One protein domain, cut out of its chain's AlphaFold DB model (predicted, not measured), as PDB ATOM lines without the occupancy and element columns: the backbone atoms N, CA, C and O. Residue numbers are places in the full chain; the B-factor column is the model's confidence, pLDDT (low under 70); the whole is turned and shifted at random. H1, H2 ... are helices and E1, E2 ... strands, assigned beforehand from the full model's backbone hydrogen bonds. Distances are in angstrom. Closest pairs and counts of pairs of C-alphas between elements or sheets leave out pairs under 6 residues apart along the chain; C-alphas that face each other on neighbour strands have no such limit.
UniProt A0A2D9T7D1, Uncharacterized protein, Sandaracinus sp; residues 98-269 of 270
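This is residues 98 to 269 of the 270 residues of an uncharacterized protein of Sandaracinus sp (UniProt A0A2D9T7D1). The domain is a sandwich of strands wound as a jelly roll: one wall is the sheet E3 E4 E7 E12 E9 E10, and the other is the sheet E2 E1 E14 E8 E11, continued toward one end by the small sheet E5 E6 E13, where E13 runs on into E14. The short helix H1 packs on the five-stranded sheet, and H2 sits at one end of the sandwich. The printed part has 172 residues, with two named helices and fourteen named strands in the order E1 E2 E3 E4 E5 H1 E6 H2 E7 E8 E9 E10 E11 E12 E13 E14. The class is mostly strand, though named elements hold 81 residues, under half; the whole is compact, with a radius of gyration of the C-alphas of 14.9 A and spans of 44 by 32 by 25 A.

The largest sheet, antiparallel and strongly twisted, runs E3 (residues 118 to 120), E4 (134 to 138), E7 (179 to 185), E12 (244 to 250), E9 (210 to 215), E10 (218 to 223). E7 and E12 stand at 163 degrees, with N 182 and O 246 2.9 A apart; in the hairpin E9 and E10, N 222 and O 211 are 2.8 A apart. The mixed, strongly twisted sheet E2 (112 to 114), E1 (98 to 103), E14 (263 to 268), E8 (192 to 197), E11 (232 to 236) is face to face with it, strands at 18 degrees. E2 and E1 are parallel, with N 114 and O 102 3.0 A apart. The antiparallel sheet E5 (142 to 144), E6 (163 to 167), E13 (258 to 261) also faces the largest sheet, strands at 56 degrees; N 164 and O 261 are 2.9 A apart. The three make a stack of sheets, face to face in two pairs. The jelly roll, a long hairpin wound over both sheets of a sandwich, nests E6 with E13, E7 with E12, E8 with E11 and E9 with E10. E12 and E13 touch, closest at the C-alphas of Val 250 and Ala 259, 4.8 A. H1 (157 to 161) is on the five-stranded sheet at a height of 8.2 A, only just over none of its strands, with 2 C-alphas falling on E1 and 2 on E14. H2 (172 to 175) only grazes the largest and the three-stranded sheets. H1 has 0 of 1 O i to N i+4 pairs and 0 of 2 O i to N i+3 pairs within hydrogen-bond range; H2 is too short for the former.

E1 begins at C-alpha 98, (-34.967, -31.122, 73.766), and E14 ends at C-alpha 268, (-37.790, -36.828, 72.427). E12 spans 20.1 A, E7 19.2 A and E10 17.0 A.

The two C-alphas farthest apart, of Glu 129 and Asp 170, are 44.9 A apart. The printed part has no cut. The long links are E3 to E4, E5 to H1 and E8 to E9. Mean pLDDT of the printed part is 97.3, and no printed residue is under 70.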
ATOM      1  N   SER A  98     -34.061 -31.612  72.729       98.00
ATOM      2  CA  SER A  98     -34.967 -31.122  73.766       98.00
ATOM      3  C   SER A  98     -35.512 -29.729  73.468       98.00
ATOM      4  O   SER A  98     -34.946 -28.968  72.684       98.00
ATOM      5  N   VAL A  99     -36.630 -29.393  74.105       98.06
ATOM      6  CA  VAL A  99     -37.149 -28.026  74.212       98.06
ATOM      7  C   VAL A  99     -37.253 -27.691  75.693       98.06
ATOM      8  O   VAL A  99     -37.709 -28.515  76.487       98.06
ATOM      9  N   VAL A 100     -36.840 -26.476  76.055       98.25
ATOM     10  CA  VAL A 100     -36.778 -26.027  77.448       98.25
ATOM     11  C   VAL A 100     -37.590 -24.752  77.635       98.25
ATOM     12  O   VAL A 100     -37.544 -23.843  76.801       98.25
ATOM     13  N   LEU A 101     -38.333 -24.696  78.735       98.25
ATOM     14  CA  LEU A 101     -39.146 -23.565  79.158       98.25
ATOM     15  C   LEU A 101     -38.728 -23.120  80.560       98.25
ATOM     16  O   LEU A 101     -38.643 -23.935  81.479       98.25
ATOM     17  N   ASP A 102     -38.554 -21.811  80.711       98.00
ATOM     18  CA  ASP A 102     -38.442 -21.103  81.984       98.00
ATOM     19  C   ASP A 102     -39.825 -20.597  82.447       98.00
ATOM     20  O   ASP A 102     -40.561 -19.968  81.681       98.00
ATOM     21  N   LEU A 103     -40.207 -20.881  83.688       97.62
ATOM     22  CA  LEU A 103     -41.433 -20.392  84.316       97.62
ATOM     23  C   LEU A 103     -41.091 -19.500  85.501       97.62
ATOM     24  O   LEU A 103     -40.738 -19.982  86.577       97.62
ATOM     25  N   GLY A 104     -41.332 -18.203  85.344       94.44
ATOM     26  CA  GLY A 104     -40.976 -17.238  86.368       94.44
ATOM     27  C   GLY A 104     -40.964 -15.786  85.895       94.44
ATOM     28  O   GLY A 104     -41.329 -15.474  84.760       94.44
ATOM     29  N   GLY A 105     -40.593 -14.882  86.801       90.19
ATOM     30  CA  GLY A 105     -40.668 -13.431  86.603       90.19
ATOM     31  C   GLY A 105     -39.483 -12.782  85.886       90.19
ATOM     32  O   GLY A 105     -39.452 -11.556  85.745       90.19
ATOM     33  N   ALA A 106     -38.479 -13.546  85.464       93.19
ATOM     34  CA  ALA A 106     -37.268 -13.054  84.827       93.19
ATOM     35  C   ALA A 106     -36.912 -13.883  83.588       93.19
ATOM     36  O   ALA A 106     -36.529 -15.041  83.674       93.19
ATOM     37  N   ALA A 107     -36.930 -13.239  82.421       94.06
ATOM     38  CA  ALA A 107     -36.550 -13.884  81.170       94.06
ATOM     39  C   ALA A 107     -35.113 -14.440  81.206       94.06
ATOM     40  O   ALA A 107     -34.151 -13.714  81.490       94.06
ATOM     41  N   THR A 108     -34.961 -15.703  80.814       95.62
ATOM     42  CA  THR A 108     -33.661 -16.339  80.602       95.62
ATOM     43  C   THR A 108     -33.175 -16.148  79.167       95.62
ATOM     44  O   THR A 108     -33.903 -16.329  78.193       95.62
ATOM     45  N   THR A 109     -31.906 -15.764  79.014       94.25
ATOM     46  CA  THR A 109     -31.315 -15.540  77.685       94.25
ATOM     47  C   THR A 109     -31.297 -16.842  76.883       94.25
ATOM     48  O   THR A 109     -30.810 -17.857  77.371       94.25
ATOM     49  N   ASN A 110     -31.774 -16.783  75.635       90.56
ATOM     50  CA  ASN A 110     -31.888 -17.909  74.698       90.56
ATOM     51  C   ASN A 110     -32.882 -19.013  75.097       90.56
ATOM     52  O   ASN A 110     -32.892 -20.057  74.452       90.56
ATOM     53  N   TRP A 111     -33.699 -18.810  76.131       96.12
ATOM     54  CA  TRP A 111     -34.767 -19.738  76.505       96.12
ATOM     55  C   TRP A 111     -36.128 -19.094  76.257       96.12
ATOM     56  O   TRP A 111     -36.286 -17.873  76.332       96.12
ATOM     57  N   ALA A 112     -37.124 -19.925  75.962       95.81
ATOM     58  CA  ALA A 112     -38.510 -19.498  76.048       95.81
ATOM     59  C   ALA A 112     -38.874 -19.282  77.518       95.81
ATOM     60  O   ALA A 112     -38.397 -20.021  78.379       95.81
ATOM     61  N   TYR A 113     -39.733 -18.304  77.800       96.44
ATOM     62  CA  TYR A 113     -40.216 -18.077  79.154       96.44
ATOM     63  C   TYR A 113     -41.700 -17.719  79.175       96.44
ATOM     64  O   TYR A 113     -42.211 -17.095  78.239       96.44
ATOM     65  N   ILE A 114     -42.385 -18.107  80.249       96.75
ATOM     66  CA  ILE A 114     -43.738 -17.651  80.576       96.75
ATOM     67  C   ILE A 114     -43.711 -17.019  81.967       96.75
ATOM     68  O   ILE A 114     -43.303 -17.652  82.939       96.75
ATOM     69  N   MET A 115     -44.212 -15.786  82.048       93.44
ATOM     70  CA  MET A 115     -44.477 -15.102  83.311       93.44
ATOM     71  C   MET A 115     -45.824 -15.558  83.875       93.44
ATOM     72  O   MET A 115     -46.864 -15.151  83.356       93.44
ATOM     73  N   GLN A 116     -45.803 -16.395  84.917       90.31
ATOM     74  CA  GLN A 116     -46.947 -16.898  85.685       90.31
ATOM     75  C   GLN A 116     -47.966 -17.696  84.855       90.31
ATOM     76  O   GLN A 116     -48.114 -18.898  85.036       90.31
ATOM     77  N   ASN A 117     -48.697 -17.038  83.958       97.19
ATOM     78  CA  ASN A 117     -49.687 -17.629  83.070       97.19
ATOM     79  C   ASN A 117     -49.513 -17.071  81.655       97.19
ATOM     80  O   ASN A 117     -49.156 -15.909  81.470       97.19
ATOM     81  N   GLY A 118     -49.844 -17.863  80.643       97.50
ATOM     82  CA  GLY A 118     -49.763 -17.428  79.253       97.50
ATOM     83  C   GLY A 118     -49.445 -18.572  78.313       97.50
ATOM     84  O   GLY A 118     -49.555 -19.738  78.681       97.50
ATOM     85  N   MET A 119     -49.049 -18.226  77.094       97.75
ATOM     86  CA  MET A 119     -48.670 -19.183  76.065       97.75
ATOM     87  C   MET A 119     -47.405 -18.703  75.357       97.75
ATOM     88  O   MET A 119     -47.266 -17.511  75.084       97.75
ATOM     89  N   VAL A 120     -46.508 -19.632  75.034       97.56
ATOM     90  CA  VAL A 120     -45.318 -19.377  74.216       97.56
ATOM     91  C   VAL A 120     -45.133 -20.498  73.196       97.56
ATOM     92  O   VAL A 120     -45.384 -21.668  73.484       97.56
ATOM     93  N   GLY A 121     -44.710 -20.139  71.989       94.00
ATOM     94  CA  GLY A 121     -44.441 -21.070  70.899       94.00
ATOM     95  C   GLY A 121     -44.888 -20.528  69.536       94.00
ATOM     96  O   GLY A 121     -45.555 -19.491  69.490       94.00
ATOM     97  N   PRO A 122     -44.540 -21.205  68.427       92.50
ATOM     98  CA  PRO A 122     -43.659 -22.376  68.345       92.50
ATOM     99  C   PRO A 122     -42.233 -22.095  68.848       92.50
ATOM    100  O   PRO A 122     -41.756 -20.963  68.766       92.50
ATOM    101  N   LEU A 123     -41.570 -23.109  69.405       95.12
ATOM    102  CA  LEU A 123     -40.249 -22.976  70.030       95.12
ATOM    103  C   LEU A 123     -39.119 -23.575  69.194       95.12
ATOM    104  O   LEU A 123     -39.344 -24.405  68.317       95.12
ATOM    105  N   PHE A 124     -37.888 -23.172  69.504       95.31
ATOM    106  CA  PHE A 124     -36.678 -23.805  68.988       95.31
ATOM    107  C   PHE A 124     -36.190 -24.875  69.965       95.31
ATOM    108  O   PHE A 124     -36.338 -24.726  71.180       95.31
ATOM    109  N   SER A 125     -35.606 -25.943  69.438       96.88
ATOM    110  CA  SER A 125     -34.936 -26.961  70.234       96.88
ATOM    111  C   SER A 125     -33.584 -26.478  70.759       96.88
ATOM    112  O   SER A 125     -33.064 -25.437  70.342       96.88
ATOM    113  N   THR A 126     -32.961 -27.266  71.633       95.81
ATOM    114  CA  THR A 126     -31.615 -26.988  72.147       95.81
ATOM    115  C   THR A 126     -30.524 -27.003  71.077       95.81
ATOM    116  O   THR A 126     -29.463 -26.414  71.284       95.81
ATOM    117  N   GLN A 127     -30.784 -27.599  69.911       95.69
ATOM    118  CA  GLN A 127     -29.901 -27.528  68.741       95.69
ATOM    119  C   GLN A 127     -30.189 -26.325  67.824       95.69
ATOM    120  O   GLN A 127     -29.503 -26.146  66.819       95.69
ATOM    121  N   GLY A 128     -31.160 -25.473  68.169       94.06
ATOM    122  CA  GLY A 128     -31.538 -24.292  67.386       94.06
ATOM    123  C   GLY A 128     -32.503 -24.588  66.238       94.06
ATOM    124  O   GLY A 128     -32.719 -23.737  65.378       94.06
ATOM    125  N   GLU A 129     -33.100 -25.778  66.217       94.75
ATOM    126  CA  GLU A 129     -34.043 -26.188  65.187       94.75
ATOM    127  C   GLU A 129     -35.459 -25.739  65.557       94.75
ATOM    128  O   GLU A 129     -35.930 -26.001  66.658       94.75
ATOM    129  N   ALA A 130     -36.174 -25.080  64.642       94.06
ATOM    130  CA  ALA A 130     -37.590 -24.771  64.842       94.06
ATOM    131  C   ALA A 130     -38.405 -26.047  65.137       94.06
ATOM    132  O   ALA A 130     -38.167 -27.098  64.547       94.06
ATOM    133  N   THR A 131     -39.401 -25.963  66.005       96.38
ATOM    134  CA  THR A 131     -40.314 -27.066  66.328       96.38
ATOM    135  C   THR A 131     -41.750 -26.554  66.291       96.38
ATOM    136  O   THR A 131     -41.968 -25.347  66.266       96.38
ATOM    137  N   SER A 132     -42.742 -27.440  66.323       95.88
ATOM    138  CA  SER A 132     -44.138 -27.024  66.545       95.88
ATOM    139  C   SER A 132     -44.527 -26.981  68.023       95.88
ATOM    140  O   SER A 132     -45.699 -26.787  68.330       95.88
ATOM    141  N   VAL A 133     -43.565 -27.161  68.934       97.62
ATOM    142  CA  VAL A 133     -43.830 -27.248  70.372       97.62
ATOM    143  C   VAL A 133     -44.311 -25.904  70.901       97.62
ATOM    144  O   VAL A 133     -43.683 -24.868  70.667       97.62
ATOM    145  N   THR A 134     -45.407 -25.937  71.651       98.12
ATOM    146  CA  THR A 134     -45.938 -24.797  72.398       98.12
ATOM    147  C   THR A 134     -46.079 -25.162  73.868       98.12
ATOM    148  O   THR A 134     -46.244 -26.329  74.221       98.12
ATOM    149  N   PHE A 135     -46.045 -24.154  74.730       98.50
ATOM    150  CA  PHE A 135     -46.371 -24.292  76.140       98.50
ATOM    151  C   PHE A 135     -47.477 -23.317  76.503       98.50
ATOM    152  O   PHE A 135     -47.458 -22.167  76.068       98.50
ATOM    153  N   THR A 136     -48.418 -23.764  77.325       98.62
ATOM    154  CA  THR A 136     -49.452 -22.927  77.942       98.62
ATOM    155  C   THR A 136     -49.436 -23.140  79.446       98.62
ATOM    156  O   THR A 136     -49.497 -24.281  79.887       98.62
ATOM    157  N   ALA A 137     -49.384 -22.068  80.231       98.69
ATOM    158  CA  ALA A 137     -49.444 -22.104  81.688       98.69
ATOM    159  C   ALA A 137     -50.700 -21.387  82.197       98.69
ATOM    160  O   ALA A 137     -51.033 -20.291  81.735       98.69
ATOM    161  N   THR A 138     -51.397 -21.997  83.157       98.69
ATOM    162  CA  THR A 138     -52.607 -21.447  83.785       98.69
ATOM    163  C   THR A 138     -52.667 -21.781  85.279       98.69
ATOM    164  O   THR A 138     -52.062 -22.746  85.735       98.69
ATOM    165  N   GLY A 139     -53.419 -21.001  86.059       98.31
ATOM    166  CA  GLY A 139     -53.687 -21.286  87.477       98.31
ATOM    167  C   GLY A 139     -52.545 -20.968  88.452       98.31
ATOM    168  O   GLY A 139     -52.717 -21.134  89.661       98.31
ATOM    169  N   PHE A 140     -51.406 -20.463  87.974       98.56
ATOM    170  CA  PHE A 140     -50.389 -19.887  88.852       98.56
ATOM    171  C   PHE A 140     -50.884 -18.544  89.388       98.56
ATOM    172  O   PHE A 140     -51.543 -17.779  88.677       98.56
ATOM    173  N   VAL A 141     -50.568 -18.234  90.644       98.06
ATOM    174  CA  VAL A 141     -51.052 -17.030  91.349       98.06
ATOM    175  C   VAL A 141     -49.939 -16.014  91.628       98.06
ATOM    176  O   VAL A 141     -50.228 -14.902  92.067       98.06
ATOM    177  N   GLY A 142     -48.687 -16.364  91.327       97.62
ATOM    178  CA  GLY A 142     -47.570 -15.430  91.314       97.62
ATOM    179  C   GLY A 142     -46.254 -16.078  90.898       97.62
ATOM    180  O   GLY A 142     -46.211 -17.237  90.490       97.62
ATOM    181  N   GLU A 143     -45.180 -15.309  91.056       97.06
ATOM    182  CA  GLU A 143     -43.805 -15.688  90.719       97.06
ATOM    183  C   GLU A 143     -42.856 -15.428  91.891       97.06
ATOM    184  O   GLU A 143     -43.195 -14.717  92.851       97.06
ATOM    185  N   ASN A 144     -41.658 -16.004  91.827       93.94
ATOM    186  CA  ASN A 144     -40.613 -15.797  92.810       93.94
ATOM    187  C   ASN A 144     -39.204 -16.039  92.237       93.94
ATOM    188  O   ASN A 144     -38.932 -17.106  91.710       93.94
ATOM    189  N   ASN A 145     -38.301 -15.080  92.468       95.88
ATOM    190  CA  ASN A 145     -36.895 -15.097  92.026       95.88
ATOM    191  C   ASN A 145     -35.888 -15.507  93.124       95.88
ATOM    192  O   ASN A 145     -34.691 -15.232  93.019       95.88
ATOM    193  N   ASP A 146     -36.379 -16.046  94.235       96.31
ATOM    194  CA  ASP A 146     -35.618 -16.371  95.442       96.31
ATOM    195  C   ASP A 146     -35.513 -17.895  95.585       96.31
ATOM    196  O   ASP A 146     -35.932 -18.472  96.584       96.31
ATOM    197  N   GLY A 147     -35.019 -18.559  94.540       97.38
ATOM    198  CA  GLY A 147     -34.537 -19.940  94.555       97.38
ATOM    199  C   GLY A 147     -33.009 -20.032  94.503       97.38
ATOM    200  O   GLY A 147     -32.297 -19.021  94.477       97.38
ATOM    201  N   ALA A 148     -32.485 -21.256  94.459       97.44
ATOM    202  CA  ALA A 148     -31.055 -21.480  94.296       97.44
ATOM    203  C   ALA A 148     -30.608 -21.181  92.856       97.44
ATOM    204  O   ALA A 148     -31.127 -21.736  91.894       97.44
ATOM    205  N   SER A 149     -29.595 -20.326  92.700       96.31
ATOM    206  CA  SER A 149     -29.014 -20.032  91.382       96.31
ATOM    207  C   SER A 149     -28.047 -21.111  90.888       96.31
ATOM    208  O   SER A 149     -27.784 -21.192  89.692       96.31
ATOM    209  N   ALA A 150     -27.466 -21.895  91.801       96.94
ATOM    210  CA  ALA A 150     -26.599 -23.022  91.471       96.94
ATOM    211  C   ALA A 150     -27.433 -24.301  91.339       96.94
ATOM    212  O   ALA A 150     -28.303 -24.549  92.172       96.94
ATOM    213  N   ASN A 151     -27.148 -25.105  90.316       97.50
ATOM    214  CA  ASN A 151     -27.810 -26.381  90.075       97.50
ATOM    215  C   ASN A 151     -26.864 -27.372  89.374       97.50
ATOM    216  O   ASN A 151     -25.894 -26.953  88.743       97.50
ATOM    217  N   ASP A 152     -27.181 -28.662  89.466       98.19
ATOM    218  CA  ASP A 152     -26.399 -29.766  88.886       98.19
ATOM    219  C   ASP A 152     -26.801 -30.103  87.431       98.19
ATOM    220  O   ASP A 152     -26.325 -31.089  86.870       98.19
ATOM    221  N   PHE A 153     -27.690 -29.311  86.820       96.38
ATOM    222  CA  PHE A 153     -28.313 -29.588  85.516       96.38
ATOM    223  C   PHE A 153     -27.871 -28.624  84.408       96.38
ATOM    224  O   PHE A 153     -28.450 -28.626  83.326       96.38
ATOM    225  N   ASP A 154     -26.882 -27.771  84.689       95.94
ATOM    226  CA  ASP A 154     -26.409 -26.707  83.795       95.94
ATOM    227  C   ASP A 154     -27.505 -25.712  83.357       95.94
ATOM    228  O   ASP A 154     -27.342 -24.971  82.382       95.94
ATOM    229  N   TYR A 155     -28.617 -25.628  84.097       97.56
ATOM    230  CA  TYR A 155     -29.647 -24.627  83.839       97.56
ATOM    231  C   TYR A 155     -29.095 -23.221  84.116       97.56
ATOM    232  O   TYR A 155     -28.374 -23.027  85.107       97.56
ATOM    233  N   PRO A 156     -29.438 -22.210  83.295       97.69
ATOM    234  CA  PRO A 156     -29.059 -20.832  83.564       97.69
ATOM    235  C   PRO A 156     -29.492 -20.399  84.964       97.69
ATOM    236  O   PRO A 156     -30.597 -20.694  85.410       97.69
ATOM    237  N   ALA A 157     -28.637 -19.638  85.647       97.19
ATOM    238  CA  ALA A 157     -28.900 -19.175  87.010       97.19
ATOM    239  C   ALA A 157     -30.201 -18.362  87.151       97.19
ATOM    240  O   ALA A 157     -30.747 -18.291  88.249       97.19
ATOM    241  N   THR A 158     -30.665 -17.721  86.070       96.69
ATOM    242  CA  THR A 158     -31.957 -17.027  86.016       96.69
ATOM    243  C   THR A 158     -33.111 -18.019  86.081       96.69
ATOM    244  O   THR A 158     -33.880 -17.921  87.024       96.69
ATOM    245  N   ALA A 159     -33.147 -19.024  85.204       97.44
ATOM    246  CA  ALA A 159     -34.177 -20.063  85.205       97.44
ATOM    247  C   ALA A 159     -34.143 -20.924  86.480       97.44
ATOM    248  O   ALA A 159     -35.170 -21.278  87.043       97.44
ATOM    249  N   ALA A 160     -32.950 -21.248  86.993       97.62
ATOM    250  CA  ALA A 160     -32.814 -22.148  88.140       97.62
ATOM    251  C   ALA A 160     -33.387 -21.584  89.455       97.62
ATOM    252  O   ALA A 160     -33.842 -22.344  90.311       97.62
ATOM    253  N   ARG A 161     -33.343 -20.259  89.634       97.00
ATOM    254  CA  ARG A 161     -33.854 -19.593  90.843       97.00
ATOM    255  C   ARG A 161     -35.279 -19.073  90.695       97.00
ATOM    256  O   ARG A 161     -35.823 -18.561  91.674       97.00
ATOM    257  N   ASP A 162     -35.798 -19.070  89.474       94.25
ATOM    258  CA  ASP A 162     -37.064 -18.447  89.139       94.25
ATOM    259  C   ASP A 162     -38.160 -19.504  89.076       94.25
ATOM    260  O   ASP A 162     -37.943 -20.643  88.666       94.25
ATOM    261  N   THR A 163     -39.316 -19.160  89.626       97.12
ATOM    262  CA  THR A 163     -40.430 -20.094  89.775       97.12
ATOM    263  C   THR A 163     -41.756 -19.370  89.674       97.12
ATOM    264  O   THR A 163     -41.973 -18.331  90.302       97.12
ATOM    265  N   SER A 164     -42.699 -19.982  88.972       98.38
ATOM    266  CA  SER A 164     -44.122 -19.697  89.134       98.38
ATOM    267  C   SER A 164     -44.687 -20.540  90.277       98.38
ATOM    268  O   SER A 164     -44.242 -21.668  90.512       98.38
ATOM    269  N   TRP A 165     -45.663 -20.008  91.016       98.44
ATOM    270  CA  TRP A 165     -46.253 -20.712  92.155       98.44
ATOM    271  C   TRP A 165     -47.779 -20.644  92.218       98.44
ATOM    272  O   TRP A 165     -48.418 -19.697  91.759       98.44
ATOM    273  N   THR A 166     -48.360 -21.680  92.822       98.62
ATOM    274  CA  THR A 166     -49.769 -21.757  93.231       98.62
ATOM    275  C   THR A 166     -49.859 -22.124  94.714       98.62
ATOM    276  O   THR A 166     -48.875 -22.582  95.298       98.62
ATOM    277  N   GLY A 167     -50.999 -21.888  95.361       98.12
ATOM    278  CA  GLY A 167     -51.205 -22.174  96.784       98.12
ATOM    279  C   GLY A 167     -51.883 -21.040  97.550       98.12
ATOM    280  O   GLY A 167     -52.487 -20.148  96.956       98.12
ATOM    281  N   SER A 168     -51.817 -21.084  98.884       97.94
ATOM    282  CA  SER A 168     -52.581 -20.176  99.747       97.94
ATOM    283  C   SER A 168     -51.815 -19.725 100.989       97.94
ATOM    284  O   SER A 168     -51.254 -20.525 101.737       97.94
ATOM    285  N   PHE A 169     -51.885 -18.424 101.276       96.94
ATOM    286  CA  PHE A 169     -51.381 -17.859 102.529       96.94
ATOM    287  C   PHE A 169     -52.191 -18.296 103.758       96.94
ATOM    288  O   PHE A 169     -51.646 -18.269 104.863       96.94
ATOM    289  N   ASP A 170     -53.432 -18.763 103.569       98.00
ATOM    290  CA  ASP A 170     -54.321 -19.239 104.642       98.00
ATOM    291  C   ASP A 170     -53.921 -20.621 105.188       98.00
ATOM    292  O   ASP A 170     -54.515 -21.120 106.145       98.00
ATOM    293  N   GLY A 171     -52.887 -21.239 104.609       97.56
ATOM    294  CA  GLY A 171     -52.298 -22.479 105.095       97.56
ATOM    295  C   GLY A 171     -52.505 -23.666 104.163       97.56
ATOM    296  O   GLY A 171     -53.202 -23.593 103.153       97.56
ATOM    297  N   HIS A 172     -51.897 -24.788 104.549       98.06
ATOM    298  CA  HIS A 172     -51.856 -26.021 103.767       98.06
ATOM    299  C   HIS A 172     -53.247 -26.487 103.309       98.06
ATOM    300  O   HIS A 172     -53.479 -26.677 102.120       98.06
ATOM    301  N   ALA A 173     -54.212 -26.571 104.231       98.38
ATOM    302  CA  ALA A 173     -55.563 -27.044 103.920       98.38
ATOM    303  C   ALA A 173     -56.288 -26.183 102.869       98.38
ATOM    304  O   ALA A 173     -57.038 -26.716 102.055       98.38
ATOM    305  N   ALA A 174     -56.056 -24.867 102.868       98.44
ATOM    306  CA  ALA A 174     -56.626 -23.955 101.879       98.44
ATOM    307  C   ALA A 174     -55.897 -24.019 100.526       98.44
ATOM    308  O   ALA A 174     -56.467 -23.628  99.511       98.44
ATOM    309  N   ALA A 175     -54.653 -24.502 100.508       98.38
ATOM    310  CA  ALA A 175     -53.842 -24.640  99.306       98.38
ATOM    311  C   ALA A 175     -54.096 -25.950  98.543       98.38
ATOM    312  O   ALA A 175     -53.968 -25.967  97.326       98.38
ATOM    313  N   LEU A 176     -54.503 -27.026  99.231       98.50
ATOM    314  CA  LEU A 176     -54.783 -28.339  98.629       98.50
ATOM    315  C   LEU A 176     -55.721 -28.348  97.406       98.50
ATOM    316  O   LEU A 176     -55.455 -29.126  96.492       98.50
ATOM    317  N   PRO A 177     -56.814 -27.559  97.347       98.44
ATOM    318  CA  PRO A 177     -57.685 -27.551  96.172       98.44
ATOM    319  C   PRO A 177     -57.157 -26.686  95.015       98.44
ATOM    320  O   PRO A 177     -57.805 -26.630  93.972       98.44
ATOM    321  N   LEU A 178     -56.045 -25.966  95.194       98.62
ATOM    322  CA  LEU A 178     -55.501 -25.062  94.184       98.62
ATOM    323  C   LEU A 178     -54.521 -25.819  93.288       98.62
ATOM    324  O   LEU A 178     -53.531 -26.378  93.759       98.62
ATOM    325  N   VAL A 179     -54.814 -25.810  91.989       98.69
ATOM    326  CA  VAL A 179     -54.041 -26.505  90.960       98.69
ATOM    327  C   VAL A 179     -53.686 -25.506  89.867       98.69
ATOM    328  O   VAL A 179     -54.553 -24.784  89.371       98.69
ATOM    329  N   ALA A 180     -52.407 -25.459  89.513       98.81
ATOM    330  CA  ALA A 180     -51.923 -24.834  88.292       98.81
ATOM    331  C   ALA A 180     -51.674 -25.915  87.238       98.81
ATOM    332  O   ALA A 180     -51.452 -27.076  87.578       98.81
ATOM    333  N   ASN A 181     -51.705 -25.540  85.967       98.81
ATOM    334  CA  ASN A 181     -51.523 -26.465  84.860       98.81
ATOM    335  C   ASN A 181     -50.525 -25.910  83.846       98.81
ATOM    336  O   ASN A 181     -50.571 -24.721  83.513       98.81
ATOM    337  N   VAL A 182     -49.657 -26.785  83.341       98.75
ATOM    338  CA  VAL A 182     -48.848 -26.541  82.146       98.75
ATOM    339  C   VAL A 182     -49.207 -27.573  81.082       98.75
ATOM    340  O   VAL A 182     -49.065 -28.773  81.303       98.75
ATOM    341  N   ALA A 183     -49.644 -27.104  79.918       98.62
ATOM    342  CA  ALA A 183     -49.906 -27.927  78.747       98.62
ATOM    343  C   ALA A 183     -48.799 -27.728  77.707       98.62
ATOM    344  O   ALA A 183     -48.496 -26.595  77.327       98.62
ATOM    345  N   ILE A 184     -48.220 -28.830  77.239       98.56
ATOM    346  CA  ILE A 184     -47.238 -28.880  76.156       98.56
ATOM    347  C   ILE A 184     -47.964 -29.375  74.912       98.56
ATOM    348  O   ILE A 184     -48.455 -30.500  74.907       98.56
ATOM    349  N   GLY A 185     -48.063 -28.542  73.882       97.94
ATOM    350  CA  GLY A 185     -48.735 -28.867  72.626       97.94
ATOM    351  C   GLY A 185     -47.759 -29.053  71.469       97.94
ATOM    352  O   GLY A 185     -46.575 -28.732  71.570       97.94
ATOM    353  N   GLY A 186     -48.273 -29.546  70.342       96.12
ATOM    354  CA  GLY A 186     -47.507 -29.651  69.101       96.12
ATOM    355  C   GLY A 186     -46.507 -30.805  69.066       96.12
ATOM    356  O   GLY A 186     -45.532 -30.752  68.311       96.12
ATOM    357  N   LEU A 187     -46.737 -31.838  69.879       96.75
ATOM    358  CA  LEU A 187     -45.904 -33.031  69.960       96.75
ATOM    359  C   LEU A 187     -46.468 -34.129  69.040       96.75
ATOM    360  O   LEU A 187     -47.579 -34.608  69.268       96.75
ATOM    361  N   PRO A 188     -45.729 -34.574  68.011       95.00
ATOM    362  CA  PRO A 188     -46.101 -35.764  67.250       95.00
ATOM    363  C   PRO A 188     -46.203 -37.019  68.131       95.00
ATOM    364  O   PRO A 188     -45.547 -37.089  69.170       95.00
ATOM    365  N   PRO A 189     -46.918 -38.070  67.687       95.88
ATOM    366  CA  PRO A 189     -46.903 -39.357  68.374       95.88
ATOM    367  C   PRO A 189     -45.475 -39.884  68.581       95.88
ATOM    368  O   PRO A 189     -44.672 -39.941  67.643       95.88
ATOM    369  N   GLY A 190     -45.161 -40.288  69.810       96.25
ATOM    370  CA  GLY A 190     -43.829 -40.743  70.197       96.25
ATOM    371  C   GLY A 190     -43.678 -40.880  71.710       96.25
ATOM    372  O   GLY A 190     -44.625 -40.626  72.453       96.25
ATOM    373  N   SER A 191     -42.486 -41.296  72.138       98.12
ATOM    374  CA  SER A 191     -42.082 -41.319  73.546       98.12
ATOM    375  C   SER A 191     -41.209 -40.105  73.842       98.12
ATOM    376  O   SER A 191     -40.375 -39.714  73.017       98.12
ATOM    377  N   TYR A 192     -41.438 -39.502  75.000       98.62
ATOM    378  CA  TYR A 192     -40.729 -38.323  75.460       98.62
ATOM    379  C   TYR A 192     -40.345 -38.483  76.923       98.62
ATOM    380  O   TYR A 192     -41.140 -38.961  77.737       98.62
ATOM    381  N   THR A 193     -39.164 -37.988  77.261       98.69
ATOM    382  CA  THR A 193     -38.720 -37.815  78.639       98.69
ATOM    383  C   THR A 193     -38.978 -36.371  79.063       98.69
ATOM    384  O   THR A 193     -38.510 -35.431  78.421       98.69
ATOM    385  N   LEU A 194     -39.741 -36.195  80.138       98.75
ATOM    386  CA  LEU A 194     -40.090 -34.908  80.730       98.75
ATOM    387  C   LEU A 194     -39.344 -34.736  82.053       98.75
ATOM    388  O   LEU A 194     -39.525 -35.545  82.965       98.75
ATOM    389  N   HIS A 195     -38.579 -33.654  82.182       98.81
ATOM    390  CA  HIS A 195     -37.947 -33.240  83.431       98.81
ATOM    391  C   HIS A 195     -38.603 -31.982  83.994       98.81
ATOM    392  O   HIS A 195     -38.802 -30.995  83.284       98.81
ATOM    393  N   LEU A 196     -38.914 -32.020  85.290       98.81
ATOM    394  CA  LEU A 196     -39.503 -30.906  86.033       98.81
ATOM    395  C   LEU A 196     -38.587 -30.501  87.182       98.81
ATOM    396  O   LEU A 196     -38.166 -31.342  87.983       98.81
ATOM    397  N   TYR A 197     -38.317 -29.206  87.282       98.75
ATOM    398  CA  TYR A 197     -37.462 -28.647  88.319       98.75
ATOM    399  C   TYR A 197     -38.058 -27.362  88.896       98.75
ATOM    400  O   TYR A 197     -38.701 -26.569  88.207       98.75
ATOM    401  N   ALA A 198     -37.817 -27.154  90.184       98.44
ATOM    402  CA  ALA A 198     -38.092 -25.915  90.887       98.44
ATOM    403  C   ALA A 198     -37.146 -25.791  92.083       98.44
ATOM    404  O   ALA A 198     -36.703 -26.798  92.648       98.44
ATOM    405  N   SER A 199     -36.880 -24.552  92.487       98.31
ATOM    406  CA  SER A 199     -36.108 -24.240  93.685       98.31
ATOM    407  C   SER A 199     -36.666 -23.001  94.360       98.31
ATOM    408  O   SER A 199     -37.002 -22.017  93.703       98.31
ATOM    409  N   ARG A 200     -36.760 -23.030  95.687       97.75
ATOM    410  CA  ARG A 200     -37.195 -21.884  96.484       97.75
ATOM    411  C   ARG A 200     -36.438 -21.862  97.803       97.75
ATOM    412  O   ARG A 200     -36.482 -22.831  98.552       97.75
ATOM    413  N   SER A 201     -35.800 -20.738  98.110       97.69
ATOM    414  CA  SER A 201     -35.015 -20.560  99.328       97.69
ATOM    415  C   SER A 201     -35.838 -20.818 100.599       97.69
ATOM    416  O   SER A 201     -36.963 -20.311 100.767       97.69
ATOM    417  N   GLY A 202     -35.246 -21.578 101.518       96.19
ATOM    418  CA  GLY A 202     -35.798 -21.904 102.831       96.19
ATOM    419  C   GLY A 202     -37.024 -22.821 102.816       96.19
ATOM    420  O   GLY A 202     -37.550 -23.210 101.775       96.19
ATOM    421  N   ASP A 203     -37.533 -23.128 104.009       95.12
ATOM    422  CA  ASP A 203     -38.526 -24.181 104.282       95.12
ATOM    423  C   ASP A 203     -39.908 -23.656 104.709       95.12
ATOM    424  O   ASP A 203     -40.679 -24.354 105.366       95.12
ATOM    425  N   ASP A 204     -40.216 -22.400 104.379       94.50
ATOM    426  CA  ASP A 204     -41.472 -21.739 104.751       94.50
ATOM    427  C   ASP A 204     -41.804 -21.835 106.260       94.50
ATOM    428  O   ASP A 204     -42.934 -22.122 106.655       94.50
ATOM    429  N   SER A 205     -40.812 -21.565 107.120       94.12
ATOM    430  CA  SER A 205     -40.932 -21.661 108.589       94.12
ATOM    431  C   SER A 205     -41.224 -23.085 109.081       94.12
ATOM    432  O   SER A 205     -42.050 -23.280 109.974       94.12
ATOM    433  N   GLY A 206     -40.551 -24.075 108.493       94.38
ATOM    434  CA  GLY A 206     -40.724 -25.493 108.818       94.38
ATOM    435  C   GLY A 206     -41.946 -26.160 108.183       94.38
ATOM    436  O   GLY A 206     -42.272 -27.285 108.556       94.38
ATOM    437  N   ASN A 207     -42.630 -25.494 107.246       94.00
ATOM    438  CA  ASN A 207     -43.733 -26.095 106.489       94.00
ATOM    439  C   ASN A 207     -43.259 -26.892 105.267       94.00
ATOM    440  O   ASN A 207     -44.094 -27.542 104.631       94.00
ATOM    441  N   PHE A 208     -41.956 -26.861 104.957       95.88
ATOM    442  CA  PHE A 208     -41.357 -27.455 103.761       95.88
ATOM    443  C   PHE A 208     -41.972 -26.897 102.466       95.88
ATOM    444  O   PHE A 208     -42.893 -26.069 102.494       95.88
ATOM    445  N   ARG A 209     -41.501 -27.342 101.300       97.44
ATOM    446  CA  ARG A 209     -42.054 -26.928  99.999       97.44
ATOM    447  C   ARG A 209     -42.278 -28.130  99.084       97.44
ATOM    448  O   ARG A 209     -41.941 -28.113  97.903       97.44
ATOM    449  N   LEU A 210     -42.901 -29.164  99.635       98.50
ATOM    450  CA  LEU A 210     -43.272 -30.372  98.922       98.50
ATOM    451  C   LEU A 210     -44.341 -30.066  97.861       98.50
ATOM    452  O   LEU A 210     -45.525 -29.862  98.150       98.50
ATOM    453  N   THR A 211     -43.896 -30.036  96.610       98.81
ATOM    454  CA  THR A 211     -44.722 -29.810  95.423       98.81
ATOM    455  C   THR A 211     -45.076 -31.145  94.791       98.81
ATOM    456  O   THR A 211     -44.196 -31.973  94.593       98.81
ATOM    457  N   ARG A 212     -46.347 -31.347  94.440       98.88
ATOM    458  CA  ARG A 212     -46.804 -32.497  93.660       98.88
ATOM    459  C   ARG A 212     -46.960 -32.110  92.200       98.88
ATOM    460  O   ARG A 212     -47.682 -31.163  91.885       98.88
ATOM    461  N   TYR A 213     -46.353 -32.907  91.332       98.88
ATOM    462  CA  TYR A 213     -46.613 -32.899  89.900       98.88
ATOM    463  C   TYR A 213     -47.447 -34.124  89.545       98.88
ATOM    464  O   TYR A 213     -47.145 -35.214  90.028       98.88
ATOM    465  N   THR A 214     -48.473 -33.966  88.710       98.81
ATOM    466  CA  THR A 214     -49.224 -35.096  88.147       98.81
ATOM    467  C   THR A 214     -49.176 -35.035  86.631       98.81
ATOM    468  O   THR A 214     -49.582 -34.041  86.036       98.81
ATOM    469  N   VAL A 215     -48.689 -36.106  86.007       98.69
ATOM    470  CA  VAL A 215     -48.557 -36.218  84.550       98.69
ATOM    471  C   VAL A 215     -49.120 -37.564  84.121       98.69
ATOM    472  O   VAL A 215     -48.761 -38.598  84.681       98.69
ATOM    473  N   ALA A 216     -50.059 -37.557  83.170       96.19
ATOM    474  CA  ALA A 216     -50.779 -38.760  82.729       96.19
ATOM    475  C   ALA A 216     -51.364 -39.599  83.896       96.19
ATOM    476  O   ALA A 216     -51.386 -40.830  83.858       96.19
ATOM    477  N   GLY A 217     -51.819 -38.928  84.961       96.94
ATOM    478  CA  GLY A 217     -52.381 -39.560  86.162       96.94
ATOM    479  C   GLY A 217     -51.355 -40.142  87.145       96.94
ATOM    480  O   GLY A 217     -51.752 -40.669  88.183       96.94
ATOM    481  N   VAL A 218     -50.055 -40.042  86.859       98.44
ATOM    482  CA  VAL A 218     -48.979 -40.449  87.771       98.44
ATOM    483  C   VAL A 218     -48.518 -39.235  88.565       98.44
ATOM    484  O   VAL A 218     -48.110 -38.239  87.979       98.44
ATOM    485  N   ALA A 219     -48.577 -39.331  89.894       98.62
ATOM    486  CA  ALA A 219     -48.130 -38.277  90.797       98.62
ATOM    487  C   ALA A 219     -46.718 -38.552  91.330       98.62
ATOM    488  O   ALA A 219     -46.426 -39.670  91.763       98.62
ATOM    489  N   GLN A 220     -45.874 -37.524  91.356       98.81
ATOM    490  CA  GLN A 220     -44.588 -37.521  92.053       98.81
ATOM    491  C   GLN A 220     -44.402 -36.205  92.809       98.81
ATOM    492  O   GLN A 220     -44.811 -35.141  92.335       98.81
ATOM    493  N   ASP A 221     -43.758 -36.289  93.970       98.75
ATOM    494  CA  ASP A 221     -43.531 -35.149  94.850       98.75
ATOM    495  C   ASP A 221     -42.054 -34.739  94.837       98.75
ATOM    496  O   ASP A 221     -41.167 -35.591  94.896       98.75
ATOM    497  N   LEU A 222     -41.798 -33.433  94.796       98.62
ATOM    498  CA  LEU A 222     -40.472 -32.824  94.864       98.62
ATOM    499  C   LEU A 222     -40.399 -31.876  96.057       98.62
ATOM    500  O   LEU A 222     -41.221 -30.967  96.185       98.62
ATOM    501  N   GLU A 223     -39.392 -32.057  96.906       98.44
ATOM    502  CA  GLU A 223     -39.027 -31.044  97.891       98.44
ATOM    503  C   GLU A 223     -38.231 -29.941  97.190       98.44
ATOM    504  O   GLU A 223     -37.107 -30.177  96.747       98.44
ATOM    505  N   VAL A 224     -38.821 -28.750  97.054       98.31
ATOM    506  CA  VAL A 224     -38.192 -27.650  96.301       98.31
ATOM    507  C   VAL A 224     -37.371 -26.708  97.185       98.31
ATOM    508  O   VAL A 224     -36.682 -25.830  96.659       98.31
ATOM    509  N   SER A 225     -37.443 -26.849  98.514       98.19
ATOM    510  CA  SER A 225     -36.659 -26.036  99.446       98.19
ATOM    511  C   SER A 225     -35.166 -26.173  99.192       98.19
ATOM    512  O   SER A 225     -34.609 -27.260  99.328       98.19
ATOM    513  N   ASP A 226     -34.528 -25.058  98.830       97.81
ATOM    514  CA  ASP A 226     -33.087 -24.976  98.557       97.81
ATOM    515  C   ASP A 226     -32.587 -26.065  97.580       97.81
ATOM    516  O   ASP A 226     -31.438 -26.502  97.644       97.81
ATOM    517  N   ASN A 227     -33.459 -26.537  96.680       98.31
ATOM    518  CA  ASN A 227     -33.150 -27.632  95.771       98.31
ATOM    519  C   ASN A 227     -32.114 -27.190  94.729       98.31
ATOM    520  O   ASN A 227     -32.300 -26.170  94.066       98.31
ATOM    521  N   THR A 228     -31.042 -27.969  94.580       98.44
ATOM    522  CA  THR A 228     -29.975 -27.737  93.588       98.44
ATOM    523  C   THR A 228     -29.689 -28.955  92.712       98.44
ATOM    524  O   THR A 228     -28.942 -28.850  91.749       98.44
ATOM    525  N   SER A 229     -30.219 -30.128  93.059       98.25
ATOM    526  CA  SER A 229     -29.698 -31.411  92.555       98.25
ATOM    527  C   SER A 229     -30.769 -32.456  92.275       98.25
ATOM    528  O   SER A 229     -30.463 -33.536  91.772       98.25
ATOM    529  N   THR A 230     -32.035 -32.159  92.574       98.56
ATOM    530  CA  THR A 230     -33.149 -33.079  92.331       98.56
ATOM    531  C   THR A 230     -34.099 -32.496  91.296       98.56
ATOM    532  O   THR A 230     -34.450 -31.320  91.339       98.56
ATOM    533  N   ARG A 231     -34.538 -33.335  90.361       98.25
ATOM    534  CA  ARG A 231     -35.616 -33.051  89.413       98.25
ATOM    535  C   ARG A 231     -36.510 -34.277  89.310       98.25
ATOM    536  O   ARG A 231     -36.075 -35.384  89.624       98.25
ATOM    537  N   ILE A 232     -37.748 -34.072  88.892       98.50
ATOM    538  CA  ILE A 232     -38.705 -35.152  88.652       98.50
ATOM    539  C   ILE A 232     -38.633 -35.563  87.189       98.50
ATOM    540  O   ILE A 232     -38.460 -34.712  86.322       98.50
ATOM    541  N   GLU A 233     -38.773 -36.860  86.928       98.69
ATOM    542  CA  GLU A 233     -38.749 -37.435  85.586       98.69
ATOM    543  C   GLU A 233     -40.035 -38.218  85.307       98.69
ATOM    544  O   GLU A 233     -40.490 -39.019  86.132       98.69
ATOM    545  N   TYR A 234     -40.592 -38.008  84.116       98.69
ATOM    546  CA  TYR A 234     -41.667 -38.817  83.551       98.69
ATOM    547  C   TYR A 234     -41.293 -39.286  82.150       98.69
ATOM    548  O   TYR A 234     -40.738 -38.523  81.366       98.69
ATOM    549  N   VAL A 235     -41.688 -40.511  81.811       98.44
ATOM    550  CA  VAL A 235     -41.771 -40.959  80.418       98.44
ATOM    551  C   VAL A 235     -43.226 -40.835  79.989       98.44
ATOM    552  O   VAL A 235     -44.115 -41.390  80.640       98.44
ATOM    553  N   VAL A 236     -43.474 -40.083  78.923       98.38
ATOM    554  CA  VAL A 236     -44.819 -39.716  78.473       98.38
ATOM    555  C   VAL A 236     -44.990 -39.959  76.980       98.38
ATOM    556  O   VAL A 236     -44.033 -39.946  76.209       98.38
ATOM    557  N   ALA A 237     -46.241 -40.145  76.574       98.12
ATOM    558  CA  ALA A 237     -46.658 -40.074  75.184       98.12
ATOM    559  C   ALA A 237     -47.717 -38.969  75.066       98.12
ATOM    560  O   ALA A 237     -48.580 -38.893  75.950       98.12
ATOM    561  N   PRO A 238     -47.674 -38.126  74.020       97.94
ATOM    562  CA  PRO A 238     -48.725 -37.150  73.782       97.94
ATOM    563  C   PRO A 238     -50.072 -37.839  73.567       97.94
ATOM    564  O   PRO A 238     -50.137 -38.976  73.085       97.94
ATOM    565  N   ASP A 239     -51.151 -37.150  73.918       97.44
ATOM    566  CA  ASP A 239     -52.507 -37.593  73.619       97.44
ATOM    567  C   ASP A 239     -52.824 -37.529  72.108       97.44
ATOM    568  O   ASP A 239     -51.966 -37.261  71.263       97.44
ATOM    569  N   ALA A 240     -54.080 -37.810  71.751       95.62
ATOM    570  CA  ALA A 240     -54.528 -37.804  70.359       95.62
ATOM    571  C   ALA A 240     -54.422 -36.424  69.680       95.62
ATOM    572  O   ALA A 240     -54.326 -36.371  68.454       95.62
ATOM    573  N   ASP A 241     -54.402 -35.343  70.463       95.50
ATOM    574  CA  ASP A 241     -54.274 -33.965  69.987       95.50
ATOM    575  C   ASP A 241     -52.802 -33.499  69.976       95.50
ATOM    576  O   ASP A 241     -52.503 -32.355  69.625       95.50
ATOM    577  N   GLY A 242     -51.862 -34.386  70.322       96.56
ATOM    578  CA  GLY A 242     -50.436 -34.079  70.381       96.56
ATOM    579  C   GLY A 242     -50.059 -33.250  71.607       96.56
ATOM    580  O   GLY A 242     -49.168 -32.398  71.521       96.56
ATOM    581  N   SER A 243     -50.753 -33.469  72.731       97.94
ATOM    582  CA  SER A 243     -50.579 -32.710  73.966       97.94
ATOM    583  C   SER A 243     -50.129 -33.561  75.163       97.94
ATOM    584  O   SER A 243     -50.450 -34.744  75.275       97.94
ATOM    585  N   VAL A 244     -49.367 -32.953  76.072       98.50
ATOM    586  CA  VAL A 244     -49.037 -33.485  77.403       98.50
ATOM    587  C   VAL A 244     -49.430 -32.439  78.438       98.50
ATOM    588  O   VAL A 244     -49.093 -31.267  78.291       98.50
ATOM    589  N   SER A 245     -50.113 -32.851  79.505       98.62
ATOM    590  CA  SER A 245     -50.554 -31.954  80.576       98.62
ATOM    591  C   SER A 245     -49.869 -32.276  81.903       98.62
ATOM    592  O   SER A 245     -49.682 -33.448  82.245       98.62
ATOM    593  N   ILE A 246     -49.494 -31.226  82.630       98.81
ATOM    594  CA  ILE A 246     -48.793 -31.270  83.913       98.81
ATOM    595  C   ILE A 246     -49.618 -30.479  84.921       98.81
ATOM    596  O   ILE A 246     -49.682 -29.251  84.842       98.81
ATOM    597  N   ASP A 247     -50.196 -31.166  85.898       98.88
ATOM    598  CA  ASP A 247     -50.812 -30.505  87.046       98.88
ATOM    599  C   ASP A 247     -49.754 -30.242  88.120       98.88
ATOM    600  O   ASP A 247     -49.004 -31.142  88.504       98.88
ATOM    601  N   VAL A 248     -49.715 -29.009  88.618       98.88
ATOM    602  CA  VAL A 248     -48.818 -28.534  89.675       98.88
ATOM    603  C   VAL A 248     -49.664 -28.118  90.869       98.88
ATOM    604  O   VAL A 248     -50.495 -27.213  90.773       98.88
ATOM    605  N   GLN A 249     -49.450 -28.753  92.015       98.81
ATOM    606  CA  GLN A 249     -50.228 -28.478  93.220       98.81
ATOM    607  C   GLN A 249     -49.429 -28.748  94.489       98.81
ATOM    608  O   GLN A 249     -48.374 -29.385  94.474       98.81
ATOM    609  N   VAL A 250     -49.939 -28.270  95.621       98.75
ATOM    610  CA  VAL A 250     -49.373 -28.613  96.931       98.75
ATOM    611  C   VAL A 250     -49.527 -30.116  97.165       98.75
ATOM    612  O   VAL A 250     -50.610 -30.670  96.949       98.75
ATOM    613  N   SER A 251     -48.457 -30.787  97.609       98.62
ATOM    614  CA  SER A 251     -48.552 -32.206  97.954       98.62
ATOM    615  C   SER A 251     -49.388 -32.399  99.226       98.62
ATOM    616  O   SER A 251     -49.067 -31.787 100.244       98.62
ATOM    617  N   PRO A 252     -50.408 -33.279  99.221       98.31
ATOM    618  CA  PRO A 252     -51.169 -33.638 100.417       98.31
ATOM    619  C   PRO A 252     -50.377 -34.442 101.456       98.31
ATOM    620  O   PRO A 252     -50.865 -34.612 102.569       98.31
ATOM    621  N   GLU A 253     -49.184 -34.940 101.121       97.94
ATOM    622  CA  GLU A 253     -48.333 -35.698 102.054       97.94
ATOM    623  C   GLU A 253     -47.445 -34.784 102.916       97.94
ATOM    624  O   GLU A 253     -46.774 -35.250 103.838       97.94
ATOM    625  N   GLY A 254     -47.418 -33.484 102.607       96.19
ATOM    626  CA  GLY A 254     -46.599 -32.488 103.289       96.19
ATOM    627  C   GLY A 254     -47.408 -31.489 104.115       96.19
ATOM    628  O   GLY A 254     -48.594 -31.651 104.382       96.19
ATOM    629  N   THR A 255     -46.738 -30.412 104.512       97.75
ATOM    630  CA  THR A 255     -47.331 -29.272 105.240       97.75
ATOM    631  C   THR A 255     -47.255 -27.968 104.451       97.75
ATOM    632  O   THR A 255     -47.579 -26.897 104.964       97.75
ATOM    633  N   SER A 256     -46.814 -28.046 103.197       97.94
ATOM    634  CA  SER A 256     -46.501 -26.887 102.373       97.94
ATOM    635  C   SER A 256     -47.737 -26.058 102.066       97.94
ATOM    636  O   SER A 256     -48.845 -26.572 101.931       97.94
ATOM    637  N   ARG A 257     -47.554 -24.746 101.945       98.12
ATOM    638  CA  ARG A 257     -48.629 -23.807 101.590       98.12
ATOM    639  C   ARG A 257     -48.659 -23.460 100.108       98.12
ATOM    640  O   ARG A 257     -49.648 -22.916  99.625       98.12
ATOM    641  N   PHE A 258     -47.571 -23.765  99.412       98.50
ATOM    642  CA  PHE A 258     -47.332 -23.370  98.038       98.50
ATOM    643  C   PHE A 258     -46.637 -24.492  97.277       98.50
ATOM    644  O   PHE A 258     -45.890 -25.276  97.865       98.50
ATOM    645  N   ALA A 259     -46.889 -24.520  95.979       98.56
ATOM    646  CA  ALA A 259     -46.294 -25.417  95.008       98.56
ATOM    647  C   ALA A 259     -45.629 -24.608  93.902       98.56
ATOM    648  O   ALA A 259     -46.107 -23.523  93.570       98.56
ATOM    649  N   TYR A 260     -44.539 -25.137  93.353       98.62
ATOM    650  CA  TYR A 260     -43.622 -24.379  92.508       98.62
ATOM    651  C   TYR A 260     -43.279 -25.131  91.226       98.62
ATOM    652  O   TYR A 260     -43.109 -26.348  91.231       98.62
ATOM    653  N   LEU A 261     -43.108 -24.403  90.132       98.69
ATOM    654  CA  LEU A 261     -42.508 -24.919  88.906       98.69
ATOM    655  C   LEU A 261     -41.619 -23.827  88.310       98.69
ATOM    656  O   LEU A 261     -42.081 -22.699  88.159       98.69
ATOM    657  N   GLY A 262     -40.357 -24.158  88.035       98.25
ATOM    658  CA  GLY A 262     -39.374 -23.222  87.478       98.25
ATOM    659  C   GLY A 262     -38.906 -23.613  86.084       98.25
ATOM    660  O   GLY A 262     -38.906 -22.790  85.182       98.25
ATOM    661  N   VAL A 263     -38.570 -24.884  85.863       98.62
ATOM    662  CA  VAL A 263     -38.102 -25.364  84.556       98.62
ATOM    663  C   VAL A 263     -38.916 -26.566  84.109       98.62
ATOM    664  O   VAL A 263     -39.163 -27.490  84.892       98.62
ATOM    665  N   VAL A 264     -39.292 -26.554  82.830       98.69
ATOM    666  CA  VAL A 264     -39.829 -27.714  82.117       98.69
ATOM    667  C   VAL A 264     -38.924 -28.017  80.934       98.69
ATOM    668  O   VAL A 264     -38.726 -27.174  80.062       98.69
ATOM    669  N   GLU A 265     -38.396 -29.231  80.894       98.69
ATOM    670  CA  GLU A 265     -37.565 -29.739  79.805       98.69
ATOM    671  C   GLU A 265     -38.244 -30.978  79.224       98.69
ATOM    672  O   GLU A 265     -38.560 -31.917  79.955       98.69
ATOM    673  N   ILE A 266     -38.490 -30.989  77.915       98.69
ATOM    674  CA  ILE A 266     -39.046 -32.148  77.214       98.69
ATOM    675  C   ILE A 266     -38.082 -32.603  76.124       98.69
ATOM    676  O   ILE A 266     -37.732 -31.840  75.225       98.69
ATOM    677  N   THR A 267     -37.671 -33.864  76.204       98.62
ATOM    678  CA  THR A 267     -36.741 -34.516  75.276       98.62
ATOM    679  C   THR A 267     -37.476 -35.601  74.512       98.62
ATOM    680  O   THR A 267     -38.242 -36.361  75.103       98.62
ATOM    681  N   ARG A 268     -37.255 -35.701  73.200       98.12
ATOM    682  CA  ARG A 268     -37.790 -36.828  72.427       98.12
ATOM    683  C   ARG A 268     -36.865 -38.027  72.551       98.12
ATOM    684  O   ARG A 268     -35.667 -37.899  72.310       98.12
ATOM    685  N   ASP A 269     -37.419 -39.190  72.859       97.75
ATOM    686  CA  ASP A 269     -36.616 -40.404  72.979       97.75
ATOM    687  C   ASP A 269     -36.115 -40.898  71.595       97.75
ATOM    688  O   ASP A 269     -36.725 -40.558  70.572       97.75
TER     689      ASP A 269